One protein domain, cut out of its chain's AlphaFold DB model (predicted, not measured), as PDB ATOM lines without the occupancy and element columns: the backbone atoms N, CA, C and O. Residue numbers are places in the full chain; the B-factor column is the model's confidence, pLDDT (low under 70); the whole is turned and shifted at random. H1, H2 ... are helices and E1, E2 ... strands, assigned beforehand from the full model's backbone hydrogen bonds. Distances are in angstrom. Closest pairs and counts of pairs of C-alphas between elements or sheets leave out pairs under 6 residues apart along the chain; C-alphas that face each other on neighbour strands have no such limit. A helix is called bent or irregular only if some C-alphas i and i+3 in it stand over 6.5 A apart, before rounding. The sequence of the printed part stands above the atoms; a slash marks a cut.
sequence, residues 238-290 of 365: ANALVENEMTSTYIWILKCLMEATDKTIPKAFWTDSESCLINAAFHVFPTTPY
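What this domain is: This is residues 238 to 290 of the 365 residues of the protein "MULE domain-containing protein" of Rhizophagus irregularis (UniProt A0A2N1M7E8). Two helices, H1 and H2, pack on each other at a slant, and the chain between them swings out in a wide loop that holds the short strand E1. Residues 238 to 246 fold back into H1, and residues 285 to 290 fold back from the end of H2 toward E1. The printed part has 53 residues with two named helices and one named strand, in the order H1, E1, H2; E1 pairs with no named strand, and the class is mostly helix. The whole is compact, with a radius of gyration of the C-alphas of 10.5 A, and rounded, with spans of 27 by 22 by 16 A.

How they stand to each other: Start at H1, residues 247 to 260, the longest helix. It touches H2, residues 275 to 284, with 18 pairs of C-alphas within 8 A. Look for their closest C-alphas at Thr 247 and Cys 276, 4.3 A apart. Their lines stand at a steep tilt of 45 degrees, and they run the same way. Every O i to N i+4 pair is within hydrogen-bond range in H1 and H2. Next find E1, residues 269 to 271, which is apart from H1. The closest C-alphas of E1 and H2 are those of Thr 271 and Ile 278, 7.9 A apart.

Where its parts are: Find C-alpha 247 at (130.648, 143.656, 182.280); from there H1 runs 19.8 A to C-alpha 260. E1 begins at C-alpha 269, at (129.809, 146.818, 197.614). H2 covers 14.2 A and ends at C-alpha 284, at (124.181, 149.942, 188.231).

The domain as a whole: The C-alphas farthest apart are those of Glu 243 and Lys 267, 28.6 A. The printed part has no cut; the link from H1 to E1 is short and that from E1 to H2 is tight. The mean pLDDT of the printed part is 85.9, and no printed residue is under 70.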
ATOM      1  N   ALA A 238     122.371 135.018 196.776       74.06
ATOM      2  CA  ALA A 238     122.005 134.773 195.388       74.06
ATOM      3  C   ALA A 238     123.165 134.061 194.685       74.06
ATOM      4  O   ALA A 238     124.326 134.384 194.921       74.06
ATOM      5  N   ASN A 239     122.842 133.100 193.822       78.88
ATOM      6  CA  ASN A 239     123.818 132.404 192.991       78.88
ATOM      7  C   ASN A 239     123.411 132.570 191.529       78.88
ATOM      8  O   ASN A 239     122.240 132.387 191.196       78.88
ATOM      9  N   ALA A 240     124.374 132.882 190.666       79.50
ATOM     10  CA  ALA A 240     124.173 132.987 189.228       79.50
ATOM     11  C   ALA A 240     125.183 132.087 188.514       79.50
ATOM     12  O   ALA A 240     126.371 132.112 188.831       79.50
ATOM     13  N   LEU A 241     124.706 131.289 187.558       84.25
ATOM     14  CA  LEU A 241     125.559 130.541 186.642       84.25
ATOM     15  C   LEU A 241     125.641 131.331 185.340       84.25
ATOM     16  O   LEU A 241     124.611 131.607 184.727       84.25
ATOM     17  N   VAL A 242     126.852 131.697 184.932       83.25
ATOM     18  CA  VAL A 242     127.072 132.522 183.744       83.25
ATOM     19  C   VAL A 242     128.085 131.888 182.807       83.25
ATOM     20  O   VAL A 242     129.011 131.211 183.242       83.25
ATOM     21  N   GLU A 243     127.887 132.098 181.506       83.56
ATOM     22  CA  GLU A 243     128.777 131.584 180.459       83.56
ATOM     23  C   GLU A 243     130.087 132.380 180.372       83.56
ATOM     24  O   GLU A 243     131.119 131.844 179.975       83.56
ATOM     25  N   ASN A 244     130.055 133.666 180.737       83.44
ATOM     26  CA  ASN A 244     131.206 134.555 180.645       83.44
ATOM     27  C   ASN A 244     131.229 135.605 181.768       83.44
ATOM     28  O   ASN A 244     130.198 136.008 182.303       83.44
ATOM     29  N   GLU A 245     132.436 136.075 182.075       88.50
ATOM     30  CA  GLU A 245     132.739 137.078 183.103       88.50
ATOM     31  C   GLU A 245     132.840 138.483 182.473       88.50
ATOM     32  O   GLU A 245     133.847 139.184 182.570       88.50
ATOM     33  N   MET A 246     131.809 138.890 181.720       88.06
ATOM     34  CA  MET A 246     131.772 140.189 181.030       88.06
ATOM     35  C   MET A 246     130.988 141.243 181.816       88.06
ATOM     36  O   MET A 246     129.980 140.945 182.454       88.06
ATOM     37  N   THR A 247     131.368 142.519 181.674       89.19
ATOM     38  CA  THR A 247     130.648 143.656 182.280       89.19
ATOM     39  C   THR A 247     129.153 143.646 181.949       89.19
ATOM     40  O   THR A 247     128.330 143.886 182.824       89.19
ATOM     41  N   SER A 248     128.774 143.338 180.704       89.25
ATOM     42  CA  SER A 248     127.364 143.258 180.287       89.25
ATOM     43  C   SER A 248     126.586 142.184 181.048       89.25
ATOM     44  O   SER A 248     125.437 142.408 181.426       89.25
ATOM     45  N   THR A 249     127.228 141.046 181.305       90.19
ATOM     46  CA  THR A 249     126.658 139.922 182.048       90.19
ATOM     47  C   THR A 249     126.450 140.308 183.506       90.19
ATOM     48  O   THR A 249     125.353 140.146 184.032       90.19
ATOM     49  N   TYR A 250     127.438 140.946 184.135       91.56
ATOM     50  CA  TYR A 250     127.286 141.450 185.500       91.56
ATOM     51  C   TYR A 250     126.265 142.582 185.625       91.56
ATOM     52  O   TYR A 250     125.524 142.606 186.601       91.56
ATOM     53  N   ILE A 251     126.155 143.486 184.645       91.25
ATOM     54  CA  ILE A 251     125.092 144.508 184.636       91.25
ATOM     55  C   ILE A 251     123.721 143.833 184.665       91.25
ATOM     56  O   ILE A 251     122.842 144.270 185.406       91.25
ATOM     57  N   TRP A 252     123.531 142.782 183.866       92.62
ATOM     58  CA  TRP A 252     122.286 142.024 183.859       92.62
ATOM     59  C   TRP A 252     122.016 141.370 185.223       92.62
ATOM     60  O   TRP A 252     120.951 141.606 185.789       92.62
ATOM     61  N   ILE A 253     122.996 140.674 185.813       91.81
ATOM     62  CA  ILE A 253     122.859 140.057 187.147       91.81
ATOM     63  C   ILE A 253     122.502 141.097 188.216       91.81
ATOM     64  O   ILE A 253     121.577 140.889 189.000       91.81
ATOM     65  N   LEU A 254     123.218 142.224 188.260       90.75
ATOM     66  CA  LEU A 254     122.998 143.267 189.264       90.75
ATOM     67  C   LEU A 254     121.633 143.949 189.095       90.75
ATOM     68  O   LEU A 254     121.016 144.321 190.091       90.75
ATOM     69  N   LYS A 255     121.125 144.072 187.863       89.69
ATOM     70  CA  LYS A 255     119.751 144.530 187.612       89.69
ATOM     71  C   LYS A 255     118.716 143.523 188.104       89.69
ATOM     72  O   LYS A 255     117.777 143.937 188.773       89.69
ATOM     73  N   CYS A 256     118.915 142.230 187.853       88.38
ATOM     74  CA  CYS A 256     118.043 141.188 188.403       88.38
ATOM     75  C   CYS A 256     118.039 141.213 189.938       88.38
ATOM     76  O   CYS A 256     116.981 141.113 190.551       88.38
ATOM     77  N   LEU A 257     119.202 141.415 190.567       86.56
ATOM     78  CA  LEU A 257     119.303 141.576 192.018       86.56
ATOM     79  C   LEU A 257     118.537 142.814 192.507       86.56
ATOM     80  O   LEU A 257     117.836 142.743 193.511       86.56
ATOM     81  N   MET A 258     118.652 143.939 191.802       86.06
ATOM     82  CA  MET A 258     117.930 145.169 192.127       86.06
ATOM     83  C   MET A 258     116.411 144.979 192.024       86.06
ATOM     84  O   MET A 258     115.680 145.442 192.893       86.06
ATOM     85  N   GLU A 259     115.924 144.286 190.997       85.56
ATOM     86  CA  GLU A 259     114.497 143.970 190.852       85.56
ATOM     87  C   GLU A 259     114.006 143.033 191.959       85.56
ATOM     88  O   GLU A 259     112.967 143.293 192.552       85.56
ATOM     89  N   ALA A 260     114.788 142.008 192.310       81.75
ATOM     90  CA  ALA A 260     114.451 141.047 193.361       81.75
ATOM     91  C   ALA A 260     114.510 141.621 194.790       81.75
ATOM     92  O   ALA A 260     114.077 140.968 195.735       81.75
ATOM     93  N   THR A 261     115.084 142.811 194.968       80.62
ATOM     94  CA  THR A 261     115.254 143.468 196.273       80.62
ATOM     95  C   THR A 261     114.469 144.774 196.361       80.62
ATOM     96  O   THR A 261     114.880 145.690 197.075       80.62
ATOM     97  N   ASP A 262     113.378 144.893 195.599       83.12
ATOM     98  CA  ASP A 262     112.508 146.076 195.539       83.12
ATOM     99  C   ASP A 262     113.272 147.387 195.316       83.12
ATOM    100  O   ASP A 262     112.949 148.445 195.860       83.12
ATOM    101  N   LYS A 263     114.313 147.325 194.480       83.44
ATOM    102  CA  LYS A 263     115.182 148.455 194.121       83.44
ATOM    103  C   LYS A 263     115.910 149.063 195.319       83.44
ATOM    104  O   LYS A 263     116.281 150.240 195.289       83.44
ATOM    105  N   THR A 264     116.151 148.273 196.363       81.31
ATOM    106  CA  THR A 264     117.000 148.706 197.471       81.31
ATOM    107  C   THR A 264     118.433 148.912 196.985       81.31
ATOM    108  O   THR A 264     119.029 148.074 196.309       81.31
ATOM    109  N   ILE A 265     118.991 150.077 197.312       82.50
ATOM    110  CA  ILE A 265     120.361 150.428 196.938       82.50
ATOM    111  C   ILE A 265     121.297 149.902 198.033       82.50
ATOM    112  O   ILE A 265     121.105 150.242 199.208       82.50
ATOM    113  N   PRO A 266     122.314 149.092 197.692       85.56
ATOM    114  CA  PRO A 266     123.299 148.640 198.663       85.56
ATOM    115  C   PRO A 266     124.020 149.825 199.312       85.56
ATOM    116  O   PRO A 266     124.361 150.806 198.662       85.56
ATOM    117  N   LYS A 267     124.308 149.731 200.613       85.06
ATOM    118  CA  LYS A 267     125.092 150.768 201.312       85.06
ATOM    119  C   LYS A 267     126.579 150.719 200.974       85.06
ATOM    120  O   LYS A 267     127.276 151.708 201.163       85.06
ATOM    121  N   ALA A 268     127.062 149.559 200.547       84.94
ATOM    122  CA  ALA A 268     128.441 149.317 200.164       84.94
ATOM    123  C   ALA A 268     128.519 148.040 199.323       84.94
ATOM    124  O   ALA A 268     127.679 147.146 199.459       84.94
ATOM    125  N   PHE A 269     129.536 147.964 198.472       85.25
ATOM    126  CA  PHE A 269     129.809 146.818 197.614       85.25
ATOM    127  C   PHE A 269     131.203 146.265 197.913       85.25
ATOM    128  O   PHE A 269     132.166 147.028 197.934       85.25
ATOM    129  N   TRP A 270     131.324 144.953 198.131       84.62
ATOM    130  CA  TRP A 270     132.609 144.284 198.362       84.62
ATOM    131  C   TRP A 270     132.839 143.191 197.324       84.62
ATOM    132  O   TRP A 270     132.016 142.289 197.205       84.62
ATOM    133  N   THR A 271     133.975 143.216 196.630       85.69
ATOM    134  CA  THR A 271     134.352 142.146 195.685       85.69
ATOM    135  C   THR A 271     135.860 141.873 195.686       85.69
ATOM    136  O   THR A 271     136.641 142.594 196.302       85.69
ATOM    137  N   ASP A 272     136.289 140.798 195.041       81.00
ATOM    138  CA  ASP A 272     137.672 140.314 194.937       81.00
ATOM    139  C   ASP A 272     138.551 141.070 193.919       81.00
ATOM    140  O   ASP A 272     139.637 140.605 193.581       81.00
ATOM    141  N   SER A 273     138.130 142.271 193.515       78.12
ATOM    142  CA  SER A 273     138.764 143.127 192.506       78.12
ATOM    143  C   SER A 273     138.523 142.758 191.038       78.12
ATOM    144  O   SER A 273     139.254 143.220 190.157       78.12
ATOM    145  N   GLU A 274     137.499 141.976 190.728       83.88
ATOM    146  CA  GLU A 274     137.181 141.681 189.334       83.88
ATOM    147  C   GLU A 274     136.720 142.925 188.541       83.88
ATOM    148  O   GLU A 274     135.643 143.479 188.771       83.88
ATOM    149  N   SER A 275     137.512 143.344 187.549       84.00
ATOM    150  CA  SER A 275     137.293 144.579 186.781       84.00
ATOM    151  C   SER A 275     135.926 144.652 186.091       84.00
ATOM    152  O   SER A 275     135.291 145.707 186.084       84.00
ATOM    153  N   CYS A 276     135.450 143.543 185.516       86.31
ATOM    154  CA  CYS A 276     134.150 143.489 184.840       86.31
ATOM    155  C   CYS A 276     132.991 143.735 185.816       86.31
ATOM    156  O   CYS A 276     132.071 144.497 185.507       86.31
ATOM    157  N   LEU A 277     133.061 143.141 187.009       88.25
ATOM    158  CA  LEU A 277     132.065 143.316 188.061       88.25
ATOM    159  C   LEU A 277     132.132 144.718 188.677       88.25
ATOM    160  O   LEU A 277     131.091 145.319 188.923       88.25
ATOM    161  N   ILE A 278     133.334 145.276 188.860       85.88
ATOM    162  CA  ILE A 278     133.531 146.663 189.316       85.88
ATOM    163  C   ILE A 278     132.850 147.642 188.360       85.88
ATOM    164  O   ILE A 278     132.043 148.471 188.779       85.88
ATOM    165  N   ASN A 279     133.132 147.521 187.062       87.62
ATOM    166  CA  ASN A 279     132.553 148.390 186.041       87.62
ATOM    167  C   ASN A 279     131.025 148.263 185.992       87.62
ATOM    168  O   ASN A 279     130.317 149.261 185.858       87.62
ATOM    169  N   ALA A 280     130.506 147.044 186.146       91.62
ATOM    170  CA  ALA A 280     129.073 146.805 186.225       91.62
ATOM    171  C   ALA A 280     128.449 147.428 187.483       91.62
ATOM    172  O   ALA A 280     127.393 148.052 187.393       91.62
ATOM    173  N   ALA A 281     129.109 147.311 188.637       89.19
ATOM    174  CA  ALA A 281     128.658 147.903 189.890       89.19
ATOM    175  C   ALA A 281     128.625 149.433 189.809       89.19
ATOM    176  O   ALA A 281     127.619 150.021 190.190       89.19
ATOM    177  N   PHE A 282     129.642 150.081 189.228       88.75
ATOM    178  CA  PHE A 282     129.617 151.529 188.980       88.75
ATOM    179  C   PHE A 282     128.487 151.948 188.036       88.75
ATOM    180  O   PHE A 282     127.891 153.007 188.215       88.75
ATOM    181  N   HIS A 283     128.171 151.114 187.043       90.19
ATOM    182  CA  HIS A 283     127.083 151.388 186.111       90.19
ATOM    183  C   HIS A 283     125.695 151.234 186.759       90.19
ATOM    184  O   HIS A 283     124.784 151.998 186.446       90.19
ATOM    185  N   VAL A 284     125.492 150.228 187.614       90.69
ATOM    186  CA  VAL A 284     124.181 149.942 188.231       90.69
ATOM    187  C   VAL A 284     123.970 150.738 189.526       90.69
ATOM    188  O   VAL A 284     122.863 151.207 189.777       90.69
ATOM    189  N   PHE A 285     125.025 150.951 190.311       90.44
ATOM    190  CA  PHE A 285     125.000 151.601 191.622       90.44
ATOM    191  C   PHE A 285     126.055 152.722 191.729       90.44
ATOM    192  O   PHE A 285     126.998 152.621 192.516       90.44
ATOM    193  N   PRO A 286     125.905 153.833 190.986       87.56
ATOM    194  CA  PRO A 286     126.942 154.866 190.868       87.56
ATOM    195  C   PRO A 286     127.264 155.597 192.181       87.56
ATOM    196  O   PRO A 286     128.338 156.174 192.322       87.56
ATOM    197  N   THR A 287     126.340 155.598 193.142       86.75
ATOM    198  CA  THR A 287     126.499 156.257 194.448       86.75
ATOM    199  C   THR A 287     126.985 155.315 195.547       86.75
ATOM    200  O   THR A 287     127.253 155.765 196.660       86.75
ATOM    201  N   THR A 288     127.070 154.010 195.272       87.56
ATOM    202  CA  THR A 288     127.439 153.014 196.280       87.56
ATOM    203  C   THR A 288     128.957 152.950 196.422       87.56
ATOM    204  O   THR A 288     129.650 152.733 195.428       87.56
ATOM    205  N   PRO A 289     129.505 153.105 197.640       82.75
ATOM    206  CA  PRO A 289     130.933 152.977 197.857       82.75
ATOM    207  C   PRO A 289     131.390 151.534 197.621       82.75
ATOM    208  O   PRO A 289     130.751 150.566 198.042       82.75
ATOM    209  N   TYR A 290     132.529 151.418 196.953       83.69
ATOM    210  CA  TYR A 290     133.133 150.161 196.549       83.69
ATOM    211  C   TYR A 290     134.352 149.831 197.416       83.69
ATOM    212  O   TYR A 290     135.189 150.694 197.685       83.69
TER     213      TYR A 290